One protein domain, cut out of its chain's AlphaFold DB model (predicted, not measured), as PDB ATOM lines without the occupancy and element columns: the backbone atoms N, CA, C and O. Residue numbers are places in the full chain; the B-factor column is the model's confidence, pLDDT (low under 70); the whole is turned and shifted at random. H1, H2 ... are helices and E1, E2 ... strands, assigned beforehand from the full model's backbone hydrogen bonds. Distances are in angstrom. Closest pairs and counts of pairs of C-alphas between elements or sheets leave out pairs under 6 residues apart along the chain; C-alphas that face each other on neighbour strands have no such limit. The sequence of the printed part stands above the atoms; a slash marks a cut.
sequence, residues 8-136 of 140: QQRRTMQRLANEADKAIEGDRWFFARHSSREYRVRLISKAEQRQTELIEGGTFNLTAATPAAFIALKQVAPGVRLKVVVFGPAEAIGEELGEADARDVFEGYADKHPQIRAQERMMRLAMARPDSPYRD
ATOM      1  N   GLN A   8      33.867 -23.370  -7.196       89.38
ATOM      2  CA  GLN A   8      32.903 -22.590  -6.423       89.38
ATOM      3  C   GLN A   8      32.350 -23.395  -5.241       89.38
ATOM      4  O   GLN A   8      32.332 -22.888  -4.120       89.38
ATOM      5  N   GLN A   9      31.967 -24.658  -5.459       89.50
ATOM      6  CA  GLN A   9      31.490 -25.534  -4.386       89.50
ATOM      7  C   GLN A   9      32.574 -25.762  -3.323       89.50
ATOM      8  O   GLN A   9      32.261 -25.746  -2.138       89.50
ATOM      9  N   ARG A  10      33.855 -25.874  -3.700       90.94
ATOM     10  CA  ARG A  10      34.969 -25.983  -2.737       90.94
ATOM     11  C   ARG A  10      35.099 -24.749  -1.846       90.94
ATOM     12  O   ARG A  10      35.241 -24.895  -0.637       90.94
ATOM     13  N   ARG A  11      35.019 -23.539  -2.416       90.50
ATOM     14  CA  ARG A  11      35.059 -22.290  -1.626       90.50
ATOM     15  C   ARG A  11      33.879 -22.210  -0.659       90.50
ATOM     16  O   ARG A  11      34.061 -21.864   0.505       90.50
ATOM     17  N   THR A  12      32.686 -22.575  -1.127       91.38
ATOM     18  CA  THR A  12      31.491 -22.649  -0.280       91.38
ATOM     19  C   THR A  12      31.665 -23.675   0.836       91.38
ATOM     20  O   THR A  12      31.402 -23.352   1.991       91.38
ATOM     21  N   MET A  13      32.168 -24.870   0.518       92.00
ATOM     22  CA  MET A  13      32.431 -25.931   1.490       92.00
ATOM     23  C   MET A  13      33.409 -25.472   2.575       92.00
ATOM     24  O   MET A  13      33.148 -25.696   3.752       92.00
ATOM     25  N   GLN A  14      34.484 -24.769   2.202       91.25
ATOM     26  CA  GLN A  14      35.458 -24.246   3.160       91.25
ATOM     27  C   GLN A  14      34.838 -23.227   4.124       91.25
ATOM     28  O   GLN A  14      35.092 -23.279   5.324       91.25
ATOM     29  N   ARG A  15      34.000 -22.312   3.621       92.25
ATOM     30  CA  ARG A  15      33.283 -21.361   4.482       92.25
ATOM     31  C   ARG A  15      32.339 -22.086   5.443       92.25
ATOM     32  O   ARG A  15      32.310 -21.769   6.626       92.25
ATOM     33  N   LEU A  16      31.586 -23.062   4.934       93.31
ATOM     34  CA  LEU A  16      30.659 -23.847   5.745       93.31
ATOM     35  C   LEU A  16      31.380 -24.707   6.790       93.31
ATOM     36  O   LEU A  16      30.829 -24.903   7.865       93.31
ATOM     37  N   ALA A  17      32.598 -25.180   6.508       91.06
ATOM     38  CA  ALA A  17      33.408 -25.918   7.476       91.06
ATOM     39  C   ALA A  17      33.700 -25.065   8.717       91.06
ATOM     40  O   ALA A  17      33.358 -25.472   9.821       91.06
ATOM     41  N   ASN A  18      34.176 -23.833   8.519       89.44
ATOM     42  CA  ASN A  18      34.445 -22.907   9.622       89.44
ATOM     43  C   ASN A  18      33.175 -22.582  10.439       89.44
ATOM     44  O   ASN A  18      33.231 -22.348  11.643       89.44
ATOM     45  N   GLU A  19      32.007 -22.538   9.790       92.19
ATOM     46  CA  GLU A  19      30.724 -22.331  10.477       92.19
ATOM     47  C   GLU A  19      30.273 -23.584  11.250       92.19
ATOM     48  O   GLU A  19      29.686 -23.464  12.330       92.19
ATOM     49  N   ALA A  20      30.561 -24.775  10.722       92.44
ATOM     50  CA  ALA A  20      30.241 -26.059  11.339       92.44
ATOM     51  C   ALA A  20      31.146 -26.393  12.539       92.44
ATOM     52  O   ALA A  20      30.714 -27.148  13.413       92.44
ATOM     53  N   ASP A  21      32.338 -25.795  12.641       92.25
ATOM     54  CA  ASP A  21      33.272 -26.007  13.759       92.25
ATOM     55  C   ASP A  21      32.621 -25.771  15.126       92.25
ATOM     56  O   ASP A  21      32.879 -26.506  16.074       92.25
ATOM     57  N   LYS A  22      31.693 -24.809  15.233       90.25
ATOM     58  CA  LYS A  22      30.943 -24.572  16.479       90.25
ATOM     59  C   LYS A  22      30.093 -25.774  16.893       90.25
ATOM     60  O   LYS A  22      30.005 -26.082  18.079       90.25
ATOM     61  N   ALA A  23      29.459 -26.446  15.932       92.06
ATOM     62  CA  ALA A  23      28.653 -27.635  16.199       92.06
ATOM     63  C   ALA A  23      29.546 -28.829  16.577       92.06
ATOM     64  O   ALA A  23      29.246 -29.534  17.538       92.06
ATOM     65  N   ILE A  24      30.676 -28.993  15.880       92.25
ATOM     66  CA  ILE A  24      31.685 -30.026  16.168       92.25
ATOM     67  C   ILE A  24      32.255 -29.844  17.577       92.25
ATOM     68  O   ILE A  24      32.350 -30.802  18.346       92.25
ATOM     69  N   GLU A  25      32.588 -28.611  17.946       93.62
ATOM     70  CA  GLU A  25      33.087 -28.286  19.277       93.62
ATOM     71  C   GLU A  25      32.015 -28.542  20.344       93.62
ATOM     72  O   GLU A  25      32.299 -29.127  21.388       93.62
ATOM     73  N   GLY A  26      30.753 -28.208  20.060       92.94
ATOM     74  CA  GLY A  26      29.617 -28.566  20.911       92.94
ATOM     75  C   GLY A  26      29.471 -30.077  21.129       92.94
ATOM     76  O   GLY A  26      29.133 -30.508  22.233       92.94
ATOM     77  N   ASP A  27      29.747 -30.894  20.111       93.19
ATOM     78  CA  ASP A  27      29.807 -32.357  20.230       93.19
ATOM     79  C   ASP A  27      30.995 -32.802  21.081       93.19
ATOM     80  O   ASP A  27      30.840 -33.653  21.958       93.19
ATOM     81  N   ARG A  28      32.164 -32.181  20.901       93.06
ATOM     82  CA  ARG A  28      33.341 -32.446  21.735       93.06
ATOM     83  C   ARG A  28      33.045 -32.216  23.216       93.06
ATOM     84  O   ARG A  28      33.292 -33.114  24.021       93.06
ATOM     85  N   TRP A  29      32.478 -31.061  23.560       93.62
ATOM     86  CA  TRP A  29      32.130 -30.713  24.939       93.62
ATOM     87  C   TRP A  29      31.081 -31.638  25.543       93.62
ATOM     88  O   TRP A  29      31.198 -31.985  26.715       93.62
ATOM     89  N   PHE A  30      30.077 -32.050  24.768       93.06
ATOM     90  CA  PHE A  30      29.056 -32.983  25.243       93.06
ATOM     91  C   PHE A  30      29.683 -34.298  25.721       93.06
ATOM     92  O   PHE A  30      29.510 -34.677  26.875       93.06
ATOM     93  N   PHE A  31      30.480 -34.949  24.871       92.19
ATOM     94  CA  PHE A  31      31.114 -36.225  25.217       92.19
ATOM     95  C   PHE A  31      32.191 -36.084  26.303       92.19
ATOM     96  O   PHE A  31      32.397 -37.002  27.089       92.19
ATOM     97  N   ALA A  32      32.854 -34.927  26.393       91.56
ATOM     98  CA  ALA A  32      33.779 -34.646  27.489       91.56
ATOM     99  C   ALA A  32      33.059 -34.513  28.846       91.56
ATOM    100  O   ALA A  32      33.571 -34.979  29.859       91.56
ATOM    101  N   ARG A  33      31.871 -33.889  28.872       92.31
ATOM    102  CA  ARG A  33      31.052 -33.733  30.091       92.31
ATOM    103  C   ARG A  33      30.310 -35.009  30.474       92.31
ATOM    104  O   ARG A  33      30.087 -35.249  31.655       92.31
ATOM    105  N   HIS A  34      29.935 -35.817  29.489       91.06
ATOM    106  CA  HIS A  34      29.190 -37.054  29.676       91.06
ATOM    107  C   HIS A  34      30.024 -38.251  29.213       91.06
ATOM    108  O   HIS A  34      29.704 -38.896  28.219       91.06
ATOM    109  N   SER A  35      31.096 -38.560  29.942       88.00
ATOM    110  CA  SER A  35      32.081 -39.579  29.549       88.00
ATOM    111  C   SER A  35      31.533 -41.009  29.459       88.00
ATOM    112  O   SER A  35      32.202 -41.879  28.914       88.00
ATOM    113  N   SER A  36      30.343 -41.269  30.010       91.50
ATOM    114  CA  SER A  36      29.643 -42.552  29.896       91.50
ATOM    115  C   SER A  36      28.738 -42.653  28.663       91.50
ATOM    116  O   SER A  36      28.089 -43.680  28.487       91.50
ATOM    117  N   ARG A  37      28.610 -41.584  27.868       92.88
ATOM    118  CA  ARG A  37      27.765 -41.546  26.670       92.88
ATOM    119  C   ARG A  37      28.592 -41.916  25.448       92.88
ATOM    120  O   ARG A  37      29.648 -41.332  25.224       92.88
ATOM    121  N   GLU A  38      28.073 -42.808  24.617       95.94
ATOM    122  CA  GLU A  38      28.615 -43.110  23.293       95.94
ATOM    123  C   GLU A  38      27.757 -42.502  22.181       95.94
ATOM    124  O   GLU A  38      28.264 -42.254  21.086       95.94
ATOM    125  N   TYR A  39      26.481 -42.201  22.450       95.88
ATOM    126  CA  TYR A  39      25.548 -41.705  21.440       95.88
ATOM    127  C   TYR A  39      24.984 -40.328  21.786       95.88
ATOM    128  O   TYR A  39      24.670 -40.003  22.937       95.88
ATOM    129  N   ARG A  40      24.801 -39.516  20.743       93.75
ATOM    130  CA  ARG A  40      24.140 -38.210  20.819       93.75
ATOM    131  C   ARG A  40      23.248 -38.016  19.607       93.75
ATOM    132  O   ARG A  40      23.665 -38.293  18.486       93.75
ATOM    133  N   VAL A  41      22.067 -37.454  19.820       93.19
ATOM    134  CA  VAL A  41      21.241 -36.902  18.746       93.19
ATOM    135  C   VAL A  41      21.117 -35.402  18.975       93.19
ATOM    136  O   VAL A  41      21.040 -34.949  20.109       93.19
ATOM    137  N   ARG A  42      21.140 -34.601  17.916       93.19
ATOM    138  CA  ARG A  42      20.869 -33.161  18.003       93.19
ATOM    139  C   ARG A  42      20.301 -32.650  16.696       93.19
ATOM    140  O   ARG A  42      20.483 -33.279  15.658       93.19
ATOM    141  N   LEU A  43      19.678 -31.478  16.723       92.25
ATOM    142  CA  LEU A  43      19.340 -30.791  15.481       92.25
ATOM    143  C   LEU A  43      20.604 -30.536  14.654       92.25
ATOM    144  O   LEU A  43      21.686 -30.237  15.182       92.25
ATOM    145  N   ILE A  44      20.461 -30.681  13.339       93.38
ATOM    146  CA  ILE A  44      21.531 -30.320  12.422       93.38
ATOM    147  C   ILE A  44      21.732 -28.804  12.449       93.38
ATOM    148  O   ILE A  44      20.773 -28.030  12.458       93.38
ATOM    149  N   SER A  45      22.985 -28.350  12.471       93.62
ATOM    150  CA  SER A  45      23.245 -26.922  12.300       93.62
ATOM    151  C   SER A  45      22.983 -26.507  10.849       93.62
ATOM    152  O   SER A  45      23.133 -27.298   9.918       93.62
ATOM    153  N   LYS A  46      22.665 -25.226  10.624       93.81
ATOM    154  CA  LYS A  46      22.476 -24.694   9.260       93.81
ATOM    155  C   LYS A  46      23.703 -24.908   8.368       93.81
ATOM    156  O   LYS A  46      23.558 -25.095   7.163       93.81
ATOM    157  N   ALA A  47      24.902 -24.844   8.948       95.19
ATOM    158  CA  ALA A  47      26.145 -25.066   8.223       95.19
ATOM    159  C   ALA A  47      26.265 -26.526   7.773       95.19
ATOM    160  O   ALA A  47      26.465 -26.778   6.588       95.19
ATOM    161  N   GLU A  48      26.057 -27.477   8.686       95.62
ATOM    162  CA  GLU A  48      26.097 -28.908   8.372       95.62
ATOM    163  C   GLU A  48      25.031 -29.314   7.355       95.62
ATOM    164  O   GLU A  48      25.347 -30.043   6.422       95.62
ATOM    165  N   GLN A  49      23.802 -28.801   7.486       95.12
ATOM    166  CA  GLN A  49      22.746 -29.041   6.502       95.12
ATOM    167  C   GLN A  49      23.207 -28.619   5.108       95.12
ATOM    168  O   GLN A  49      23.189 -29.422   4.181       95.12
ATOM    169  N   ARG A  50      23.708 -27.386   4.971       94.69
ATOM    170  CA  ARG A  50      24.193 -26.874   3.684       94.69
ATOM    171  C   ARG A  50      25.379 -27.669   3.141       94.69
ATOM    172  O   ARG A  50      25.514 -27.774   1.927       94.69
ATOM    173  N   GLN A  51      26.250 -28.205   4.000       93.88
ATOM    174  CA  GLN A  51      27.340 -29.081   3.555       93.88
ATOM    175  C   GLN A  51      26.795 -30.377   2.961       93.88
ATOM    176  O   GLN A  51      27.229 -30.768   1.879       93.88
ATOM    177  N   THR A  52      25.842 -31.022   3.638       92.81
ATOM    178  CA  THR A  52      25.206 -32.243   3.131       92.81
ATOM    179  C   THR A  52      24.467 -31.966   1.825       92.81
ATOM    180  O   THR A  52      24.702 -32.662   0.847       92.81
ATOM    181  N   GLU A  53      23.661 -30.907   1.760       93.88
ATOM    182  CA  GLU A  53      22.942 -30.500   0.544       93.88
ATOM    183  C   GLU A  53      23.890 -30.239  -0.641       93.88
ATOM    184  O   GLU A  53      23.623 -30.630  -1.778       93.88
ATOM    185  N   LEU A  54      25.051 -29.631  -0.376       92.19
ATOM    186  CA  LEU A  54      26.082 -29.390  -1.385       92.19
ATOM    187  C   LEU A  54      26.726 -30.686  -1.902       92.19
ATOM    188  O   LEU A  54      27.086 -30.746  -3.076       92.19
ATOM    189  N   ILE A  55      26.904 -31.685  -1.032       89.31
ATOM    190  CA  ILE A  55      27.480 -32.995  -1.377       89.31
ATOM    191  C   ILE A  55      26.479 -33.837  -2.167       89.31
ATOM    192  O   ILE A  55      26.852 -34.422  -3.181       89.31
ATOM    193  N   GLU A  56      25.226 -33.872  -1.719       87.81
ATOM    194  CA  GLU A  56      24.150 -34.663  -2.329       87.81
ATOM    195  C   GLU A  56      23.589 -34.008  -3.606       87.81
ATOM    196  O   GLU A  56      22.895 -34.654  -4.387       87.81
ATOM    197  N   GLY A  57      23.901 -32.730  -3.853       86.75
ATOM    198  CA  GLY A  57      23.473 -32.012  -5.055       86.75
ATOM    199  C   GLY A  57      22.000 -31.592  -5.037       86.75
ATOM    200  O   GLY A  57      21.392 -31.459  -6.098       86.75
ATOM    201  N   GLY A  58      21.425 -31.363  -3.855       88.50
ATOM    202  CA  GLY A  58      20.019 -30.998  -3.678       88.50
ATOM    203  C   GLY A  58      19.713 -30.521  -2.259       88.50
ATOM    204  O   GLY A  58      20.565 -30.584  -1.382       88.50
ATOM    205  N   THR A  59      18.500 -30.025  -2.024       90.81
ATOM    206  CA  THR A  59      18.048 -29.617  -0.684       90.81
ATOM    207  C   THR A  59      17.446 -30.791   0.077       90.81
ATOM    208  O   THR A  59      16.932 -31.733  -0.528       90.81
ATOM    209  N   PHE A  60      17.435 -30.720   1.407       90.12
ATOM    210  CA  PHE A  60      16.697 -31.699   2.203       90.12
ATOM    211  C   PHE A  60      15.210 -31.680   1.844       90.12
ATOM    212  O   PHE A  60      14.568 -30.631   1.849       90.12
ATOM    213  N   ASN A  61      14.657 -32.857   1.556       86.81
ATOM    214  CA  ASN A  61      13.233 -33.022   1.286       86.81
ATOM    215  C   ASN A  61      12.465 -33.195   2.605       86.81
ATOM    216  O   ASN A  61      12.048 -34.298   2.960       86.81
ATOM    217  N   LEU A  62      12.361 -32.109   3.371       87.88
ATOM    218  CA  LEU A  62      11.607 -32.083   4.624       87.88
ATOM    219  C   LEU A  62      10.107 -32.068   4.319       87.88
ATOM    220  O   LEU A  62       9.639 -31.293   3.487       87.88
ATOM    221  N   THR A  63       9.352 -32.929   4.997       88.38
ATOM    222  CA  THR A  63       7.905 -33.088   4.786       88.38
ATOM    223  C   THR A  63       7.138 -32.743   6.056       88.38
ATOM    224  O   THR A  63       7.733 -32.628   7.121       88.38
ATOM    225  N   ALA A  64       5.808 -32.643   5.988       85.81
ATOM    226  CA  ALA A  64       4.993 -32.476   7.195       85.81
ATOM    227  C   ALA A  64       5.177 -33.627   8.211       85.81
ATOM    228  O   ALA A  64       5.066 -33.400   9.409       85.81
ATOM    229  N   ALA A  65       5.491 -34.844   7.746       84.25
ATOM    230  CA  ALA A  65       5.751 -36.000   8.609       84.25
ATOM    231  C   ALA A  65       7.194 -36.042   9.151       84.25
ATOM    232  O   ALA A  65       7.461 -36.671  10.172       84.25
ATOM    233  N   THR A  66       8.129 -35.379   8.468       86.94
ATOM    234  CA  THR A  66       9.553 -35.297   8.825       86.94
ATOM    235  C   THR A  66      10.059 -33.861   8.661       86.94
ATOM    236  O   THR A  66      10.879 -33.578   7.778       86.94
ATOM    237  N   PRO A  67       9.540 -32.921   9.468       89.62
ATOM    238  CA  PRO A  67       9.798 -31.496   9.291       89.62
ATOM    239  C   PRO A  67      11.214 -31.083   9.703       89.62
ATOM    240  O   PRO A  67      11.611 -29.952   9.431       89.62
ATOM    241  N   ALA A  68      11.978 -31.964  10.356       91.31
ATOM    242  CA  ALA A  68      13.301 -31.651  10.873       91.31
ATOM    243  C   ALA A  68      14.362 -32.678  10.457       91.31
ATOM    244  O   ALA A  68      14.095 -33.868  10.273       91.31
ATOM    245  N   ALA A  69      15.593 -32.181  10.345       93.12
ATOM    246  CA  ALA A  69      16.794 -32.977  10.162       93.12
ATOM    247  C   ALA A  69      17.650 -32.933  11.430       93.12
ATOM    248  O   ALA A  69      17.837 -31.890  12.065       93.12
ATOM    249  N   PHE A  70      18.213 -34.082  11.762       93.38
ATOM    250  CA  PHE A  70      19.012 -34.301  12.947       93.38
ATOM    251  C   PHE A  70      20.342 -34.922  12.564       93.38
ATOM    252  O   PHE A  70      20.494 -35.598  11.547       93.38
ATOM    253  N   ILE A  71      21.303 -34.701  13.437       94.50
ATOM    254  CA  ILE A  71      22.567 -35.393  13.479       94.50
ATOM    255  C   ILE A  71      22.469 -36.462  14.563       94.50
ATOM    256  O   ILE A  71      22.304 -36.123  15.733       94.50
ATOM    257  N   ALA A  72      22.606 -37.730  14.175       94.94
ATOM    258  CA  ALA A  72      22.862 -38.824  15.104       94.94
ATOM    259  C   ALA A  72      24.354 -39.177  15.065       94.94
ATOM    260  O   ALA A  72      24.953 -39.344  13.998       94.94
ATOM    261  N   LEU A  73      24.965 -39.248  16.239       95.69
ATOM    262  CA  LEU A  73      26.394 -39.425  16.444       95.69
ATOM    263  C   LEU A  73      26.652 -40.694  17.240       95.69
ATOM    264  O   LEU A  73      25.948 -40.975  18.209       95.69
ATOM    265  N   LYS A  74      27.738 -41.371  16.877       96.88
ATOM    266  CA  LYS A  74      28.381 -42.415  17.671       96.88
ATOM    267  C   LYS A  74      29.833 -42.029  17.920       96.88
ATOM    268  O   LYS A  74      30.585 -41.782  16.971       96.88
ATOM    269  N   GLN A  75      30.241 -41.981  19.180       94.56
ATOM    270  CA  GLN A  75      31.635 -41.843  19.563       94.56
ATOM    271  C   GLN A  75      32.324 -43.199  19.401       94.56
ATOM    272  O   GLN A  75      32.085 -44.134  20.155       94.56
ATOM    273  N   VAL A  76      33.168 -43.318  18.376       93.06
ATOM    274  CA  VAL A  76      33.865 -44.577  18.063       93.06
ATOM    275  C   VAL A  76      35.139 -44.711  18.906       93.06
ATOM    276  O   VAL A  76      35.556 -45.822  19.222       93.06
ATOM    277  N   ALA A  77      35.744 -43.576  19.267       87.62
ATOM    278  CA  ALA A  77      36.854 -43.440  20.208       87.62
ATOM    279  C   ALA A  77      36.882 -41.995  20.762       87.62
ATOM    280  O   ALA A  77      36.178 -41.121  20.239       87.62
ATOM    281  N   PRO A  78      37.688 -41.675  21.794       84.38
ATOM    282  CA  PRO A  78      37.998 -40.284  22.134       84.38
ATOM    283  C   PRO A  78      38.397 -39.495  20.879       84.38
ATOM    284  O   PRO A  78      39.103 -40.014  20.029       84.38
ATOM    285  N   GLY A  79      37.870 -38.286  20.684       84.12
ATOM    286  CA  GLY A  79      38.174 -37.472  19.493       84.12
ATOM    287  C   GLY A  79      37.522 -37.924  18.172       84.12
ATOM    288  O   GLY A  79      37.235 -37.072  17.333       84.12
ATOM    289  N   VAL A  80      37.181 -39.206  18.005       89.38
ATOM    290  CA  VAL A  80      36.680 -39.771  16.739       89.38
ATOM    291  C   VAL A  80      35.194 -40.106  16.821       89.38
ATOM    292  O   VAL A  80      34.752 -40.946  17.606       89.38
ATOM    293  N   ARG A  81      34.403 -39.461  15.960       93.75
ATOM    294  CA  ARG A  81      32.941 -39.581  15.937       93.75
ATOM    295  C   ARG A  81      32.459 -39.899  14.532       93.75
ATOM    296  O   ARG A  81      32.908 -39.283  13.568       93.75
ATOM    297  N   LEU A  82      31.533 -40.843  14.433       95.69
ATOM    298  CA  LEU A  82      30.788 -41.117  13.214       95.69
ATOM    299  C   LEU A  82      29.451 -40.387  13.289       95.69
ATOM    300  O   LEU A  82      28.785 -40.405  14.323       95.69
ATOM    301  N   LYS A  83      29.077 -39.733  12.192       94.94
ATOM    302  CA  LYS A  83      27.898 -38.880  12.094       94.94
ATOM    303  C   LYS A  83      27.004 -39.341  10.954       94.94
ATOM    304  O   LYS A  83      27.503 -39.557   9.852       94.94
ATOM    305  N   VAL A  84      25.701 -39.409  11.199       94.88
ATOM    306  CA  VAL A  84      24.680 -39.635  10.170       94.88
ATOM    307  C   VAL A  84      23.594 -38.566  10.251       94.88
ATOM    308  O   VAL A  84      23.315 -38.033  11.328       94.88
ATOM    309  N   VAL A  85      23.003 -38.234   9.102       94.44
ATOM    310  CA  VAL A  85      21.843 -37.339   9.021       94.44
ATOM    311  C   VAL A  85      20.583 -38.195   9.037       94.44
ATOM    312  O   VAL A  85      20.447 -39.110   8.226       94.44
ATOM    313  N   VAL A  86      19.664 -37.895   9.952       92.38
ATOM    314  CA  VAL A  86      18.360 -38.563  10.064       92.38
ATOM    315  C   VAL A  86      17.240 -37.529  10.028       92.38
ATOM    316  O   VAL A  86      17.449 -36.372  10.386       92.38
ATOM    317  N   PHE A  87      16.049 -37.931   9.593       91.56
ATOM    318  CA  PHE A  87      14.883 -37.052   9.488       91.56
ATOM    319  C   PHE A  87      13.785 -37.517  10.437       91.56
ATOM    320  O   PHE A  87      13.590 -38.721  10.608       91.56
ATOM    321  N   GLY A  88      13.062 -36.576  11.038       88.38
ATOM    322  CA  GLY A  88      12.055 -36.893  12.044       88.38
ATOM    323  C   GLY A  88      11.152 -35.713  12.415       88.38
ATOM    324  O   GLY A  88      11.281 -34.634  11.825       88.38
ATOM    325  N   PRO A  89      10.231 -35.925  13.372       86.06
ATOM    326  CA  PRO A  89       9.389 -34.872  13.937       86.06
ATOM    327  C   PRO A  89      10.241 -33.803  14.630       86.06
ATOM    328  O   PRO A  89      11.267 -34.115  15.231       86.06
ATOM    329  N   ALA A  90       9.828 -32.537  14.543       78.94
ATOM    330  CA  ALA A  90      10.580 -31.417  15.114       78.94
ATOM    331  C   ALA A  90      10.546 -31.419  16.649       78.94
ATOM    332  O   ALA A  90      11.440 -30.872  17.285       78.94
ATOM    333  N   GLU A  91       9.540 -32.069  17.229       73.50
ATOM    334  CA  GLU A  91       9.327 -32.217  18.665       73.50
ATOM    335  C   GLU A  91      10.346 -33.174  19.317       73.50
ATOM    336  O   GLU A  91      10.502 -33.167  20.533       73.50
ATOM    337  N   ALA A  92      11.088 -33.965  18.531       64.00
ATOM    338  CA  ALA A  92      12.103 -34.912  19.008       64.00
ATOM    339  C   ALA A  92      13.491 -34.259  19.197       64.00
ATOM    340  O   ALA A  92      14.494 -34.709  18.635       64.00
ATOM    341  N   ILE A  93      13.572 -33.154  19.946       62.44
ATOM    342  CA  ILE A  93      14.808 -32.364  20.073       62.44
ATOM    343  C   ILE A  93      15.817 -33.066  21.002       62.44
ATOM    344  O   ILE A  93      15.586 -33.265  22.188       62.44
ATOM    345  N   GLY A  94      16.974 -33.431  20.444       58.81
ATOM    346  CA  GLY A  94      17.913 -34.392  21.035       58.81
ATOM    347  C   GLY A  94      18.767 -33.973  22.241       58.81
ATOM    348  O   GLY A  94      19.646 -34.743  22.619       58.81
ATOM    349  N   GLU A  95      18.544 -32.823  22.884       58.12
ATOM    350  CA  GLU A  95      19.232 -32.544  24.164       58.12
ATOM    351  C   GLU A  95      18.653 -33.347  25.342       58.12
ATOM    352  O   GLU A  95      19.358 -33.573  26.323       58.12
ATOM    353  N   GLU A  96      17.427 -33.867  25.214       63.62
ATOM    354  CA  GLU A  96      16.753 -34.662  26.253       63.62
ATOM    355  C   GLU A  96      16.896 -36.180  26.061       63.62
ATOM    356  O   GLU A  96      16.518 -36.954  26.941       63.62
ATOM    357  N   LEU A  97      17.452 -36.634  24.931       84.12
ATOM    358  CA  LEU A  97      17.509 -38.066  24.637       84.12
ATOM    359  C   LEU A  97      18.556 -38.781  25.500       84.12
ATOM    360  O   LEU A  97      19.760 -38.472  25.508       84.12
ATOM    361  N   GLY A  98      18.081 -39.805  26.207       89.94
ATOM    362  CA  GLY A  98      18.914 -40.738  26.948       89.94
ATOM    363  C   GLY A  98      19.887 -41.485  26.035       89.94
ATOM    364  O   GLY A  98      19.818 -41.422  24.808       89.94
ATOM    365  N   GLU A  99      20.839 -42.192  26.642       93.75
ATOM    366  CA  GLU A  99      21.821 -42.993  25.897       93.75
ATOM    367  C   GLU A  99      21.123 -44.069  25.066       93.75
ATOM    368  O   GLU A  99      21.477 -44.276  23.909       93.75
ATOM    369  N   ALA A 100      20.103 -44.707  25.649       94.19
ATOM    370  CA  ALA A 100      19.319 -45.749  25.000       94.19
ATOM    371  C   ALA A 100      18.603 -45.222  23.748       94.19
ATOM    372  O   ALA A 100      18.801 -45.768  22.669       94.19
ATOM    373  N   ASP A 101      17.873 -44.109  23.853       92.19
ATOM    374  CA  ASP A 101      17.130 -43.566  22.711       92.19
ATOM    375  C   ASP A 101      18.070 -43.073  21.600       92.19
ATOM    376  O   ASP A 101      17.844 -43.313  20.414       92.19
ATOM    377  N   ALA A 102      19.170 -42.408  21.973       93.62
ATOM    378  CA  ALA A 102      20.168 -41.952  21.010       93.62
ATOM    379  C   ALA A 102      20.851 -43.130  20.294       93.62
ATOM    380  O   ALA A 102      21.110 -43.055  19.086       93.62
ATOM    381  N   ARG A 103      21.112 -44.223  21.023       95.88
ATOM    382  CA  ARG A 103      21.611 -45.477  20.461       95.88
ATOM    383  C   ARG A 103      20.606 -46.074  19.488       95.88
ATOM    384  O   ARG A 103      21.004 -46.408  18.377       95.88
ATOM    385  N   ASP A 104      19.337 -46.173  19.861       94.94
ATOM    386  CA  ASP A 104      18.302 -46.781  19.021       94.94
ATOM    387  C   ASP A 104      18.128 -46.028  17.698       94.94
ATOM    388  O   ASP A 104      18.035 -46.646  16.634       94.94
ATOM    389  N   VAL A 105      18.184 -44.692  17.729       93.50
ATOM    390  CA  VAL A 105      18.163 -43.865  16.512       93.50
ATOM    391  C   VAL A 105      19.366 -44.168  15.614       93.50
ATOM    392  O   VAL A 105      19.198 -44.401  14.413       93.50
ATOM    393  N   PHE A 106      20.582 -44.165  16.168       95.75
ATOM    394  CA  PHE A 106      21.795 -44.383  15.378       95.75
ATOM    395  C   PHE A 106      21.876 -45.814  14.836       95.75
ATOM    396  O   PHE A 106      22.091 -46.024  13.642       95.75
ATOM    397  N   GLU A 107      21.711 -46.804  15.709       96.94
ATOM    398  CA  GLU A 107      21.850 -48.220  15.380       96.94
ATOM    399  C   GLU A 107      20.726 -48.660  14.432       96.94
ATOM    400  O   GLU A 107      21.011 -49.291  13.415       96.94
ATOM    401  N   GLY A 108      19.486 -48.206  14.651       95.94
ATOM    402  CA  GLY A 108      18.373 -48.453  13.734       95.94
ATOM    403  C   GLY A 108      18.570 -47.823  12.350       95.94
ATOM    404  O   GLY A 108      18.162 -48.402  11.338       95.94
ATOM    405  N   TYR A 109      19.229 -46.661  12.265       95.25
ATOM    406  CA  TYR A 109      19.644 -46.099  10.978       95.25
ATOM    407  C   TYR A 109      20.745 -46.947  10.328       95.25
ATOM    408  O   TYR A 109      20.640 -47.291   9.149       95.25
ATOM    409  N   ALA A 110      21.773 -47.326  11.090       95.94
ATOM    410  CA  ALA A 110      22.905 -48.110  10.605       95.94
ATOM    411  C   ALA A 110      22.504 -49.516  10.124       95.94
ATOM    412  O   ALA A 110      23.093 -50.019   9.167       95.94
ATOM    413  N   ASP A 111      21.485 -50.129  10.725       95.50
ATOM    414  CA  ASP A 111      20.946 -51.427  10.301       95.50
ATOM    415  C   ASP A 111      20.253 -51.348   8.936       95.50
ATOM    416  O   ASP A 111      20.369 -52.257   8.115       95.50
ATOM    417  N   LYS A 112      19.595 -50.221   8.650       96.06
ATOM    418  CA  LYS A 112      18.981 -49.944   7.342       96.06
ATOM    419  C   LYS A 112      20.002 -49.516   6.281       96.06
ATOM    420  O   LYS A 112      19.684 -49.534   5.095       96.06
ATOM    421  N   HIS A 113      21.210 -49.127   6.692       94.94
ATOM    422  CA  HIS A 113      22.239 -48.536   5.831       94.94
ATOM    423  C   HIS A 113      23.586 -49.253   6.042       94.94
ATOM    424  O   HIS A 113      24.469 -48.723   6.727       94.94
ATOM    425  N   PRO A 114      23.799 -50.444   5.440       93.44
ATOM    426  CA  PRO A 114      24.991 -51.272   5.667       93.44
ATOM    427  C   PRO A 114      26.331 -50.554   5.439       93.44
ATOM    428  O   PRO A 114      27.349 -50.907   6.045       93.44
ATOM    429  N   GLN A 115      26.347 -49.518   4.595       94.50
ATOM    430  CA  GLN A 115      27.503 -48.656   4.373       94.50
ATOM    431  C   GLN A 115      27.986 -47.953   5.650       94.50
ATOM    432  O   GLN A 115      29.189 -47.767   5.807       94.50
ATOM    433  N   ILE A 116      27.093 -47.628   6.590       95.62
ATOM    434  CA  ILE A 116      27.449 -47.000   7.871       95.62
ATOM    435  C   ILE A 116      28.256 -47.975   8.728       95.62
ATOM    436  O   ILE A 116      29.296 -47.616   9.280       95.62
ATOM    437  N   ARG A 117      27.854 -49.251   8.759       94.94
ATOM    438  CA  ARG A 117      28.613 -50.315   9.437       94.94
ATOM    439  C   ARG A 117      29.979 -50.529   8.793       94.94
ATOM    440  O   ARG A 117      30.969 -50.745   9.492       94.94
ATOM    441  N   ALA A 118      30.048 -50.470   7.463       94.25
ATOM    442  CA  ALA A 118      31.316 -50.560   6.747       94.25
ATOM    443  C   ALA A 118      32.239 -49.378   7.080       94.25
ATOM    444  O   ALA A 118      33.415 -49.596   7.367       94.25
ATOM    445  N   GLN A 119      31.711 -48.152   7.112       93.69
ATOM    446  CA  GLN A 119      32.455 -46.953   7.503       93.69
ATOM    447  C   GLN A 119      32.955 -47.037   8.948       93.69
ATOM    448  O   GLN A 119      34.139 -46.800   9.178       93.69
ATOM    449  N   GLU A 120      32.115 -47.456   9.902       94.94
ATOM    450  CA  GLU A 120      32.533 -47.653  11.297       94.94
ATOM    451  C   GLU A 120      33.703 -48.644  11.392       94.94
ATOM    452  O   GLU A 120      34.718 -48.350  12.029       94.94
ATOM    453  N   ARG A 121      33.605 -49.798  10.715       93.88
ATOM    454  CA  ARG A 121      34.701 -50.781  10.672       93.88
ATOM    455  C   ARG A 121      35.975 -50.185  10.084       93.88
ATOM    456  O   ARG A 121      37.042 -50.369  10.660       93.88
ATOM    457  N   MET A 122      35.874 -49.452   8.976       91.19
ATOM    458  CA  MET A 122      37.029 -48.805   8.347       91.19
ATOM    459  C   MET A 122      37.680 -47.768   9.265       91.19
ATOM    460  O   MET A 122      38.905 -47.720   9.344       91.19
ATOM    461  N   MET A 123      36.887 -46.985  10.002       90.94
ATOM    462  CA  MET A 123      37.398 -46.033  10.991       90.94
ATOM    463  C   MET A 123      38.130 -46.753  12.127       90.94
ATOM    464  O   MET A 123      39.258 -46.389  12.446       90.94
ATOM    465  N   ARG A 124      37.546 -47.818  12.690       90.62
ATOM    466  CA  ARG A 124      38.194 -48.630  13.737       90.62
ATOM    467  C   ARG A 124      39.508 -49.245  13.256       90.62
ATOM    468  O   ARG A 124      40.511 -49.160  13.959       90.62
ATOM    469  N   LEU A 125      39.528 -49.802  12.045       89.31
ATOM    470  CA  LEU A 125      40.748 -50.340  11.441       89.31
ATOM    471  C   LEU A 125      41.807 -49.253  11.247       89.31
ATOM    472  O   LEU A 125      42.973 -49.485  11.553       89.31
ATOM    473  N   ALA A 126      41.419 -48.061  10.789       86.88
ATOM    474  CA  ALA A 126      42.345 -46.947  10.621       86.88
ATOM    475  C   ALA A 126      42.957 -46.486  11.953       86.88
ATOM    476  O   ALA A 126      44.124 -46.110  11.970       86.88
ATOM    477  N   MET A 127      42.219 -46.542  13.066       86.44
ATOM    478  CA  MET A 127      42.739 -46.198  14.399       86.44
ATOM    479  C   MET A 127      43.654 -47.280  14.989       86.44
ATOM    480  O   MET A 127      44.554 -46.965  15.759       86.44
ATOM    481  N   ALA A 128      43.463 -48.549  14.622       84.62
ATOM    482  CA  ALA A 128      44.300 -49.649  15.105       84.62
ATOM    483  C   ALA A 128      45.691 -49.700  14.438       84.62
ATOM    484  O   ALA A 128      46.574 -50.425  14.898       84.62
ATOM    485  N   ARG A 129      45.898 -48.960  13.342       82.25
ATOM    486  CA  ARG A 129      47.169 -48.956  12.609       82.25
ATOM    487  C   ARG A 129      48.264 -48.222  13.402       82.25
ATOM    488  O   ARG A 129      48.040 -47.080  13.809       82.25
ATOM    489  N   PRO A 130      49.460 -48.820  13.588       75.44
ATOM    490  CA  PRO A 130      50.539 -48.211  14.372       75.44
ATOM    491  C   PRO A 130      51.024 -46.854  13.851       75.44
ATOM    492  O   PRO A 130      51.468 -46.029  14.645       75.44
ATOM    493  N   ASP A 131      50.931 -46.639  12.537       81.00
ATOM    494  CA  ASP A 131      51.349 -45.447  11.793       81.00
ATOM    495  C   ASP A 131      50.226 -44.410  11.609       81.00
ATOM    496  O   ASP A 131      50.418 -43.385  10.953       81.00
ATOM    497  N   SER A 132      49.039 -44.660  12.166       73.00
ATOM    498  CA  SER A 132      47.890 -43.778  11.975       73.00
ATOM    499  C   SER A 132      47.998 -42.502  12.808       73.00
ATOM    500  O   SER A 132      48.190 -42.584  14.025       73.00
ATOM    501  N   PRO A 133      47.747 -41.316  12.221       70.06
ATOM    502  CA  PRO A 133      47.627 -40.076  12.989       70.06
ATOM    503  C   PRO A 133      46.397 -40.071  13.916       70.06
ATOM    504  O   PRO A 133      46.282 -39.207  14.782       70.06
ATOM    505  N   TYR A 134      45.492 -41.042  13.751       68.50
ATOM    506  CA  TYR A 134      44.262 -41.207  14.528       68.50
ATOM    507  C   TYR A 134      44.346 -42.348  15.546       68.50
ATOM    508  O   TYR A 134      43.323 -42.754  16.102       68.50
ATOM    509  N   ARG A 135      45.542 -42.910  15.764       71.62
ATOM    510  CA  ARG A 135      45.745 -43.965  16.757       71.62
ATOM    511  C   ARG A 135      45.252 -43.506  18.129       71.62
ATOM    512  O   ARG A 135      45.480 -42.362  18.518       71.62
ATOM    513  N   ASP A 136      44.534 -44.394  18.813       65.88
ATOM    514  CA  ASP A 136      43.928 -44.157  20.132       65.88
ATOM    515  C   ASP A 136      43.007 -42.918  20.197       65.88
ATOM    516  O   ASP A 136      42.801 -42.342  21.263       65.88
TER     517      ASP A 136
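This is residues 8 to 136 of the 140 residues of an uncharacterized protein of Methylobacterium sp. WL12 (UniProt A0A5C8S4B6). A strongly twisted sheet of three strands makes the middle, with H3 laid across all three strands and H4 turning off at a corner from its end to run along E2 and E3. Away from H3 and H4, the long helix H1 meets the sheet with residues 23 to 31, while its first part reaches past the sheet and packs on the short helix H2. The printed part has 129 residues, with four named helices and three named strands in the order H1, E1, H2, E2, E3, H3, H4; the sheet order is E1, E2, E3, antiparallel throughout, and the class is mixed, helices and strands. The whole is compact, with a radius of gyration of the C-alphas of 15.2 A and spans of 47 by 40 by 30 A.

The inner strand E2, residues 68 to 77, has the edge strands E1, residues 39 to 43, and E3, residues 80 to 88, as antiparallel neighbours. Between E1 and E2, N 42 and O 71 are within hydrogen-bond range at 2.9 A; in the hairpin of E2 and E3, N 70 and O 86 are at 2.8 A. The sheet is only just strongly twisted, with C-alphas up to 4.4 A off its best plane. The domain has three layers, helices on both faces of the sheet: H3, residues 99 to 112, and H4, residues 114 to 128, on one face, and H1, residues 8 to 33, on the other. H3 is over E1, E2 and E3 at a height over the sheet of 8.7 A and runs across the strands, at 76 degrees to E1 on the local plane; its closest C-alphas to E1 are those of Ala 102 and Tyr 39, 5.4 A apart. H4 runs along the strands over E2 and E3, at 24 degrees to E2 on the local plane and a height over the sheet of 9.9 A. H3 and H4 touch only at the corner, and only just, with 3 pairs of C-alphas within 8 A; the closest are those of Ala 110 and Ile 116, 5.4 A apart. Over its local plane H1 has a height of 3.5 A, at the sheet's level. With residues 9 to 20 alone H1 touches H2, residues 46 to 56, at a steep tilt of 53 degrees, opposite ways; the closest C-alphas, of Ala 20 and Ala 47, are 5.2 A apart. H2 only grazes the sheet, with residues 48 to 52. Each O i to N i+4 pair is within hydrogen-bond range in H2 and H4, against 20 of 22 in H1 and 9 of 10 in H3.

E2 measures 27.9 A from first to last C-alpha and E3 25.2 A. H1 begins at C-alpha 8 (32.903, -22.590, -6.423), measures 38.2 A and has a kink of 39 degrees near residue 19. H3 measures 20.0 A; H4 measures 21.6 A and ends at C-alpha 128 (44.300, -49.649, 15.105).

The two C-alphas farthest apart, of Ala 64 and Pro 130, are 48.7 A from each other. The printed part has no cut, and H2 to E2 is a long link of 11 residues. Mean pLDDT of the printed part is 89.4; residues 92 to 96, 134 and 136 are under 70.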